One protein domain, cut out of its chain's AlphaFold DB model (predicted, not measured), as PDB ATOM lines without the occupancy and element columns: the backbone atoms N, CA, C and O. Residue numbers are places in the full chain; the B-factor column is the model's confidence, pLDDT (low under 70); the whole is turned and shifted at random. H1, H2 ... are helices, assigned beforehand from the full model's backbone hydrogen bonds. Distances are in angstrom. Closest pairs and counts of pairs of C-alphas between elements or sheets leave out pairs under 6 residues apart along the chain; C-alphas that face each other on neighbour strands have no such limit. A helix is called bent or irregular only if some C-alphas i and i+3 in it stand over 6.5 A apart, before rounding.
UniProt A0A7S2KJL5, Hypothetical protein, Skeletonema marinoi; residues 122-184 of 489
ATOM      1  N   GLU A 122     -15.446  40.989  23.074       82.44
ATOM      2  CA  GLU A 122     -15.580  41.636  21.768       82.44
ATOM      3  C   GLU A 122     -14.964  40.786  20.640       82.44
ATOM      4  O   GLU A 122     -15.545  40.697  19.559       82.44
ATOM      5  N   ASP A 123     -13.839  40.122  20.905       84.38
ATOM      6  CA  ASP A 123     -13.193  39.184  19.983       84.38
ATOM      7  C   ASP A 123     -14.052  37.922  19.781       84.38
ATOM      8  O   ASP A 123     -14.227  37.483  18.646       84.38
ATOM      9  N   LEU A 124     -14.657  37.389  20.851       88.56
ATOM     10  CA  LEU A 124     -15.608  36.270  20.771       88.56
ATOM     11  C   LEU A 124     -16.857  36.641  19.962       88.56
ATOM     12  O   LEU A 124     -17.247  35.903  19.066       88.56
ATOM     13  N   GLU A 125     -17.457  37.810  20.215       89.81
ATOM     14  CA  GLU A 125     -18.620  38.292  19.454       89.81
ATOM     15  C   GLU A 125     -18.297  38.437  17.952       89.81
ATOM     16  O   GLU A 125     -19.153  38.172  17.104       89.81
ATOM     17  N   LEU A 126     -17.069  38.840  17.604       89.94
ATOM     18  CA  LEU A 126     -16.621  38.939  16.214       89.94
ATOM     19  C   LEU A 126     -16.366  37.564  15.582       89.94
ATOM     20  O   LEU A 126     -16.755  37.354  14.429       89.94
ATOM     21  N   LEU A 127     -15.742  36.639  16.312       91.88
ATOM     22  CA  LEU A 127     -15.526  35.270  15.850       91.88
ATOM     23  C   LEU A 127     -16.868  34.561  15.618       91.88
ATOM     24  O   LEU A 127     -17.085  34.019  14.538       91.88
ATOM     25  N   ASP A 128     -17.804  34.669  16.562       93.88
ATOM     26  CA  ASP A 128     -19.168  34.135  16.462       93.88
ATOM     27  C   ASP A 128     -19.927  34.714  15.264       93.88
ATOM     28  O   ASP A 128     -20.612  33.994  14.537       93.88
ATOM     29  N   ALA A 129     -19.810  36.025  15.033       93.75
ATOM     30  CA  ALA A 129     -20.439  36.664  13.884       93.75
ATOM     31  C   ALA A 129     -19.834  36.165  12.563       93.75
ATOM     32  O   ALA A 129     -20.583  35.848  11.637       93.75
ATOM     33  N   THR A 130     -18.503  36.062  12.489       93.00
ATOM     34  CA  THR A 130     -17.770  35.645  11.281       93.00
ATOM     35  C   THR A 130     -18.014  34.171  10.957       93.00
ATOM     36  O   THR A 130     -18.216  33.817   9.800       93.00
ATOM     37  N   CYS A 131     -18.078  33.323  11.980       95.00
ATOM     38  CA  CYS A 131     -18.329  31.888  11.871       95.00
ATOM     39  C   CYS A 131     -19.798  31.502  12.085       95.00
ATOM     40  O   CYS A 131     -20.121  30.343  12.337       95.00
ATOM     41  N   SER A 132     -20.719  32.459  11.968       94.62
ATOM     42  CA  SER A 132     -22.154  32.173  12.021       94.62
ATOM     43  C   SER A 132     -22.588  31.288  10.852       94.62
ATOM     44  O   SER A 132     -22.013  31.344   9.760       94.62
ATOM     45  N   LYS A 133     -23.661  30.511  11.050       91.00
ATOM     46  CA  LYS A 133     -24.251  29.647  10.010       91.00
ATOM     47  C   LYS A 133     -24.560  30.423   8.732       91.00
ATOM     48  O   LYS A 133     -24.342  29.922   7.635       91.00
ATOM     49  N   GLU A 134     -25.057  31.648   8.871       89.38
ATOM     50  CA  GLU A 134     -25.375  32.525   7.749       89.38
ATOM     51  C   GLU A 134     -24.123  33.001   7.004       89.38
ATOM     52  O   GLU A 134     -24.169  33.143   5.783       89.38
ATOM     53  N   SER A 135     -23.018  33.239   7.715       90.25
ATOM     54  CA  SER A 135     -21.768  33.702   7.104       90.25
ATOM     55  C   SER A 135     -21.084  32.574   6.339       90.25
ATOM     56  O   SER A 135     -20.803  32.725   5.148       90.25
ATOM     57  N   VAL A 136     -20.916  31.401   6.960       88.62
ATOM     58  CA  VAL A 136     -20.256  30.247   6.318       88.62
ATOM     59  C   VAL A 136     -21.084  29.598   5.205       88.62
ATOM     60  O   VAL A 136     -20.571  28.774   4.453       88.62
ATOM     61  N   ALA A 137     -22.356  29.980   5.058       80.81
ATOM     62  CA  ALA A 137     -23.176  29.605   3.907       80.81
ATOM     63  C   ALA A 137     -22.738  30.299   2.599       80.81
ATOM     64  O   ALA A 137     -23.258  29.974   1.532       80.81
ATOM     65  N   THR A 138     -21.814  31.260   2.669       80.19
ATOM     66  CA  THR A 138     -21.230  31.962   1.515       80.19
ATOM     67  C   THR A 138     -19.745  31.632   1.385       80.19
ATOM     68  O   THR A 138     -19.094  31.385   2.401       80.19
ATOM     69  N   LEU A 139     -19.181  31.666   0.166       72.31
ATOM     70  CA  LEU A 139     -17.743  31.427  -0.012       72.31
ATOM     71  C   LEU A 139     -16.891  32.452   0.755       72.31
ATOM     72  O   LEU A 139     -15.899  32.087   1.375       72.31
ATOM     73  N   ASP A 140     -17.281  33.725   0.730       78.25
ATOM     74  CA  ASP A 140     -16.542  34.776   1.434       78.25
ATOM     75  C   ASP A 140     -16.568  34.524   2.951       78.25
ATOM     76  O   ASP A 140     -15.525  34.485   3.592       78.25
ATOM     77  N   GLY A 141     -17.735  34.229   3.533       85.75
ATOM     78  CA  GLY A 141     -17.822  34.002   4.976       85.75
ATOM     79  C   GLY A 141     -17.165  32.702   5.455       85.75
ATOM     80  O   GLY A 141     -16.621  32.687   6.558       85.75
ATOM     81  N   ILE A 142     -17.139  31.621   4.657       85.19
ATOM     82  CA  ILE A 142     -16.369  30.421   5.036       85.19
ATOM     83  C   ILE A 142     -14.861  30.679   4.974       85.19
ATOM     84  O   ILE A 142     -14.132  30.178   5.829       85.19
ATOM     85  N   ARG A 143     -14.389  31.482   4.012       80.75
ATOM     86  CA  ARG A 143     -12.985  31.904   3.938       80.75
ATOM     87  C   ARG A 143     -12.608  32.764   5.133       80.75
ATOM     88  O   ARG A 143     -11.606  32.474   5.778       80.75
ATOM     89  N   ASP A 144     -13.437  33.750   5.463       85.25
ATOM     90  CA  ASP A 144     -13.219  34.641   6.601       85.25
ATOM     91  C   ASP A 144     -13.182  33.857   7.917       85.25
ATOM     92  O   ASP A 144     -12.276  34.030   8.733       85.25
ATOM     93  N   CYS A 145     -14.141  32.945   8.104       92.31
ATOM     94  CA  CYS A 145     -14.180  32.085   9.276       92.31
ATOM     95  C   CYS A 145     -12.952  31.166   9.332       92.31
ATOM     96  O   CYS A 145     -12.266  31.126  10.349       92.31
ATOM     97  N   ASN A 146     -12.613  30.481   8.236       87.00
ATOM     98  CA  ASN A 146     -11.426  29.629   8.173       87.00
ATOM     99  C   ASN A 146     -10.153  30.421   8.513       87.00
ATOM    100  O   ASN A 146      -9.385  29.988   9.368       87.00
ATOM    101  N   ALA A 147      -9.982  31.622   7.954       81.06
ATOM    102  CA  ALA A 147      -8.831  32.483   8.221       81.06
ATOM    103  C   ALA A 147      -8.663  32.828   9.712       81.06
ATOM    104  O   ALA A 147      -7.534  32.934  10.189       81.06
ATOM    105  N   PHE A 148      -9.754  32.987  10.469       87.00
ATOM    106  CA  PHE A 148      -9.680  33.185  11.923       87.00
ATOM    107  C   PHE A 148      -9.505  31.883  12.703       87.00
ATOM    108  O   PHE A 148      -8.852  31.866  13.744       87.00
ATOM    109  N   CYS A 149     -10.067  30.790  12.203       92.12
ATOM    110  CA  CYS A 149     -10.111  29.520  12.908       92.12
ATOM    111  C   CYS A 149      -8.873  28.654  12.719       92.12
ATOM    112  O   CYS A 149      -8.633  27.770  13.537       92.12
ATOM    113  N   GLN A 150      -8.097  28.876  11.659       84.81
ATOM    114  CA  GLN A 150      -7.133  27.908  11.144       84.81
ATOM    115  C   GLN A 150      -6.167  27.344  12.194       84.81
ATOM    116  O   GLN A 150      -5.915  26.141  12.208       84.81
ATOM    117  N   HIS A 151      -5.669  28.186  13.101       83.94
ATOM    118  CA  HIS A 151      -4.733  27.773  14.155       83.94
ATOM    119  C   HIS A 151      -5.351  26.869  15.225       83.94
ATOM    120  O   HIS A 151      -4.631  26.117  15.869       83.94
ATOM    121  N   HIS A 152      -6.671  26.916  15.383       90.19
ATOM    122  CA  HIS A 152      -7.417  26.167  16.392       90.19
ATOM    123  C   HIS A 152      -8.367  25.143  15.758       90.19
ATOM    124  O   HIS A 152      -9.168  24.522  16.449       90.19
ATOM    125  N   LEU A 153      -8.267  24.898  14.445       90.12
ATOM    126  CA  LEU A 153      -9.043  23.840  13.792       90.12
ATOM    127  C   LEU A 153      -8.633  22.438  14.275       90.12
ATOM    128  O   LEU A 153      -9.458  21.525  14.255       90.12
ATOM    129  N   CYS A 154      -7.417  22.284  14.815       92.25
ATOM    130  CA  CYS A 154      -6.992  21.067  15.510       92.25
ATOM    131  C   CYS A 154      -7.898  20.713  16.703       92.25
ATOM    132  O   CYS A 154      -8.028  19.542  17.039       92.25
ATOM    133  N   CYS A 155      -8.586  21.681  17.320       94.94
ATOM    134  CA  CYS A 155      -9.504  21.426  18.434       94.94
ATOM    135  C   CYS A 155     -10.678  20.520  18.035       94.94
ATOM    136  O   CYS A 155     -11.260  19.847  18.886       94.94
ATOM    137  N   PHE A 156     -11.016  20.503  16.743       93.69
ATOM    138  CA  PHE A 156     -12.180  19.815  16.191       93.69
ATOM    139  C   PHE A 156     -11.803  18.627  15.300       93.69
ATOM    140  O   PHE A 156     -12.691  18.017  14.705       93.69
ATOM    141  N   SER A 157     -10.513  18.280  15.203       88.88
ATOM    142  CA  SER A 157     -10.098  17.079  14.471       88.88
ATOM    143  C   SER A 157     -10.621  15.827  15.173       88.88
ATOM    144  O   SER A 157     -10.618  15.729  16.404       88.88
ATOM    145  N   SER A 158     -11.082  14.856  14.388       85.25
ATOM    146  CA  SER A 158     -11.496  13.547  14.904       85.25
ATOM    147  C   SER A 158     -10.322  12.577  15.082       85.25
ATOM    148  O   SER A 158     -10.477  11.561  15.764       85.25
ATOM    149  N   ASP A 159      -9.156  12.888  14.506       84.38
ATOM    150  CA  ASP A 159      -7.935  12.105  14.681       84.38
ATOM    151  C   ASP A 159      -7.286  12.446  16.029       84.38
ATOM    152  O   ASP A 159      -6.900  13.587  16.276       84.38
ATOM    153  N   GLU A 160      -7.128  11.451  16.906       85.56
ATOM    154  CA  GLU A 160      -6.466  11.616  18.208       85.56
ATOM    155  C   GLU A 160      -5.022  12.139  18.090       85.56
ATOM    156  O   GLU A 160      -4.504  12.695  19.056       85.56
ATOM    157  N   GLY A 161      -4.354  11.947  16.944       86.12
ATOM    158  CA  GLY A 161      -2.997  12.440  16.694       86.12
ATOM    159  C   GLY A 161      -2.916  13.915  16.292       86.12
ATOM    160  O   GLY A 161      -1.859  14.522  16.450       86.12
ATOM    161  N   GLU A 162      -4.013  14.481  15.793       83.88
ATOM    162  CA  GLU A 162      -4.104  15.880  15.355       83.88
ATOM    163  C   GLU A 162      -5.020  16.708  16.260       83.88
ATOM    164  O   GLU A 162      -5.010  17.937  16.201       83.88
ATOM    165  N   ASN A 163      -5.812  16.049  17.110       89.56
ATOM    166  CA  ASN A 163      -6.686  16.710  18.055       89.56
ATOM    167  C   ASN A 163      -5.876  17.366  19.183       89.56
ATOM    168  O   ASN A 163      -5.249  16.690  19.998       89.56
ATOM    169  N   CYS A 164      -5.944  18.692  19.259       92.44
ATOM    170  CA  CYS A 164      -5.212  19.489  20.245       92.44
ATOM    171  C   CYS A 164      -6.063  19.878  21.475       92.44
ATOM    172  O   CYS A 164      -5.592  20.588  22.364       92.44
ATOM    173  N   GLN A 165      -7.307  19.387  21.579       92.44
ATOM    174  CA  GLN A 165      -8.251  19.749  22.646       92.44
ATOM    175  C   GLN A 165      -7.735  19.387  24.044       92.44
ATOM    176  O   GLN A 165      -8.052  20.067  25.018       92.44
ATOM    177  N   GLY A 166      -6.942  18.318  24.162       88.69
ATOM    178  CA  GLY A 166      -6.342  17.905  25.435       88.69
ATOM    179  C   GLY A 166      -5.230  18.834  25.929       88.69
ATOM    180  O   GLY A 166      -5.052  18.969  27.141       88.69
ATOM    181  N   ASP A 167      -4.517  19.473  25.003       87.00
ATOM    182  CA  ASP A 167      -3.370  20.338  25.289       87.00
ATOM    183  C   ASP A 167      -3.796  21.803  25.481       87.00
ATOM    184  O   ASP A 167      -3.197  22.522  26.283       87.00
ATOM    185  N   HIS A 168      -4.887  22.206  24.819       85.38
ATOM    186  CA  HIS A 168      -5.349  23.591  24.688       85.38
ATOM    187  C   HIS A 168      -6.826  23.761  25.098       85.38
ATOM    188  O   HIS A 168      -7.614  24.378  24.391       85.38
ATOM    189  N   VAL A 169      -7.241  23.188  26.238       88.25
ATOM    190  CA  VAL A 169      -8.668  23.095  26.637       88.25
ATOM    191  C   VAL A 169      -9.397  24.449  26.620       88.25
ATOM    192  O   VAL A 169     -10.488  24.538  26.062       88.25
ATOM    193  N   GLU A 170      -8.815  25.483  27.234       83.69
ATOM    194  CA  GLU A 170      -9.462  26.800  27.388       83.69
ATOM    195  C   GLU A 170      -9.483  27.589  26.072       83.69
ATOM    196  O   GLU A 170     -10.476  28.230  25.731       83.69
ATOM    197  N   GLU A 171      -8.410  27.477  25.287       85.00
ATOM    198  CA  GLU A 171      -8.310  28.073  23.956       85.00
ATOM    199  C   GLU A 171      -9.326  27.410  23.012       85.00
ATOM    200  O   GLU A 171     -10.111  28.100  22.373       85.00
ATOM    201  N   CYS A 172      -9.429  26.080  23.003       92.81
ATOM    202  CA  CYS A 172     -10.418  25.371  22.190       92.81
ATOM    203  C   CYS A 172     -11.872  25.742  22.529       92.81
ATOM    204  O   CYS A 172     -12.700  25.799  21.623       92.81
ATOM    205  N   GLU A 173     -12.189  26.033  23.796       92.38
ATOM    206  CA  GLU A 173     -13.520  26.524  24.186       92.38
ATOM    207  C   GLU A 173     -13.806  27.918  23.601       92.38
ATOM    208  O   GLU A 173     -14.912  28.173  23.121       92.38
ATOM    209  N   ALA A 174     -12.808  28.808  23.564       89.94
ATOM    210  CA  ALA A 174     -12.944  30.138  22.966       89.94
ATOM    211  C   ALA A 174     -13.156  30.102  21.440       89.94
ATOM    212  O   ALA A 174     -13.743  31.028  20.882       89.94
ATOM    213  N   TYR A 175     -12.707  29.039  20.767       93.50
ATOM    214  CA  TYR A 175     -12.863  28.848  19.322       93.50
ATOM    215  C   TYR A 175     -14.034  27.930  18.954       93.50
ATOM    216  O   TYR A 175     -14.128  27.510  17.806       93.50
ATOM    217  N   GLU A 176     -14.962  27.626  19.864       94.19
ATOM    218  CA  GLU A 176     -16.079  26.700  19.610       94.19
ATOM    219  C   GLU A 176     -16.895  27.050  18.343       94.19
ATOM    220  O   GLU A 176     -17.324  26.157  17.611       94.19
ATOM    221  N   SER A 177     -17.031  28.336  18.003       94.88
ATOM    222  CA  SER A 177     -17.692  28.794  16.766       94.88
ATOM    223  C   SER A 177     -17.004  28.326  15.477       94.88
ATOM    224  O   SER A 177     -17.649  28.207  14.438       94.88
ATOM    225  N   CYS A 178     -15.720  27.972  15.538       94.88
ATOM    226  CA  CYS A 178     -14.958  27.395  14.433       94.88
ATOM    227  C   CYS A 178     -15.308  25.940  14.122       94.88
ATOM    228  O   CYS A 178     -14.988  25.465  13.029       94.88
ATOM    229  N   ARG A 179     -15.994  25.234  15.035       94.25
ATOM    230  CA  ARG A 179     -16.457  23.851  14.828       94.25
ATOM    231  C   ARG A 179     -17.222  23.696  13.516       94.25
ATOM    232  O   ARG A 179     -17.118  22.662  12.863       94.25
ATOM    233  N   ILE A 180     -17.940  24.738  13.096       92.44
ATOM    234  CA  ILE A 180     -18.732  24.750  11.864       92.44
ATOM    235  C   ILE A 180     -17.903  24.499  10.595       92.44
ATOM    236  O   ILE A 180     -18.439  24.000   9.609       92.44
ATOM    237  N   ILE A 181     -16.603  24.810  10.608       89.94
ATOM    238  CA  ILE A 181     -15.692  24.514   9.494       89.94
ATOM    239  C   ILE A 181     -15.410  23.010   9.429       89.94
ATOM    240  O   ILE A 181     -15.467  22.418   8.351       89.94
ATOM    241  N   ALA A 182     -15.162  22.377  10.577       88.12
ATOM    242  CA  ALA A 182     -14.887  20.946  10.661       88.12
ATOM    243  C   ALA A 182     -16.154  20.106  10.429       88.12
ATOM    244  O   ALA A 182     -16.162  19.218   9.585       88.12
ATOM    245  N   GLU A 183     -17.257  20.417  11.108       87.62
ATOM    246  CA  GLU A 183     -18.483  19.600  11.089       87.62
ATOM    247  C   GLU A 183     -19.493  20.020  10.004       87.62
ATOM    248  O   GLU A 183     -20.402  19.258   9.670       87.62
ATOM    249  N   GLY A 184     -19.342  21.218   9.436       80.81
ATOM    250  CA  GLY A 184     -20.320  21.828   8.538       80.81
ATOM    251  C   GLY A 184     -21.479  22.531   9.278       80.81
ATOM    252  O   GLY A 184     -21.672  22.364  10.483       80.81
TER     253      GLY A 184
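AT A GLANCE: This is residues 122 to 184 of the 489 residues of the protein "Hypothetical protein" of Skeletonema marinoi (UniProt A0A7S2KJL5). A kinked helix, H3, and the shorter H5 that crosses it make the core of this small helical domain. H1 and H2 pack by the first part of H3 at one end of the long axis, H4 packs on its last part, and the unnamed stretch of residues 157 to 168 makes the other end. The printed part has 63 residues with five named helices, in the order H1, H2, H3, H4, H5, and no named strand; the class is all helix. It is compact, with a radius of gyration of the C-alphas of 11.3 A and spans of 31 by 24 by 15 A.

IN THESE COORDINATES: H1 is residues 122 to 130, 12.3 A long, and begins at C-alpha 122 at (-15.580, 41.636, 21.768). H2 is residues 133 to 136. H3, residues 139 to 156, is 20.7 A from C-alpha 139 at (-17.743, 31.427, -0.012) to C-alpha 156. H3 is irregular, with C-alphas 148 and 151 7.7 A apart, and has a kink of 85 degrees near residue 150. H4 is residues 169 to 174, 9.0 A long. H5, residues 176 to 183, is 11.3 A long and ends at C-alpha 183 at (-18.483, 19.600, 11.089). H5 is neither bent nor irregular, but only just: C-alphas 177 and 180 are 6.4 A apart.

HOW THE PARTS SIT: H3 is the hub, touching the four other helices. H3 and H5 touch, about perpendicular at 80 degrees; their closest C-alphas, those of Cys 149 and Cys 178, are 5.5 A apart. With residues 141 to 148 alone H3 touches H1, at a steep tilt of 60 degrees, opposite ways; the closest C-alphas are those of Thr 130 and Cys 145, 5.4 A. H2 and H3 touch only at the corner, the closest C-alphas being those of Val 136 and Ile 142, 4.1 A. H3 and H4 form a helical hairpin at a shallow tilt of 15 degrees, opposite ways. They only just touch, with 3 pairs of C-alphas within 8 A, the closest those of Cys 155 and Cys 172, 5.5 A. H2 and H4 are apart. Every O i to N i+4 pair is within hydrogen-bond range in H1 and H4, 9 of 14 are in H3, and 1 of 4 in H5, where 3 of 5 O i to N i+3 pairs are; H2 is too short for an O i to N i+4 pair.

THE WHOLE: The C-alphas farthest apart, those of Glu 122 and Gly 161, are 32.2 A apart. The printed part has no cut. The link from H3 to H4, 12 residues, is long; the other links are tight. The mean pLDDT of the printed part is 88.4, and no printed residue is under 70.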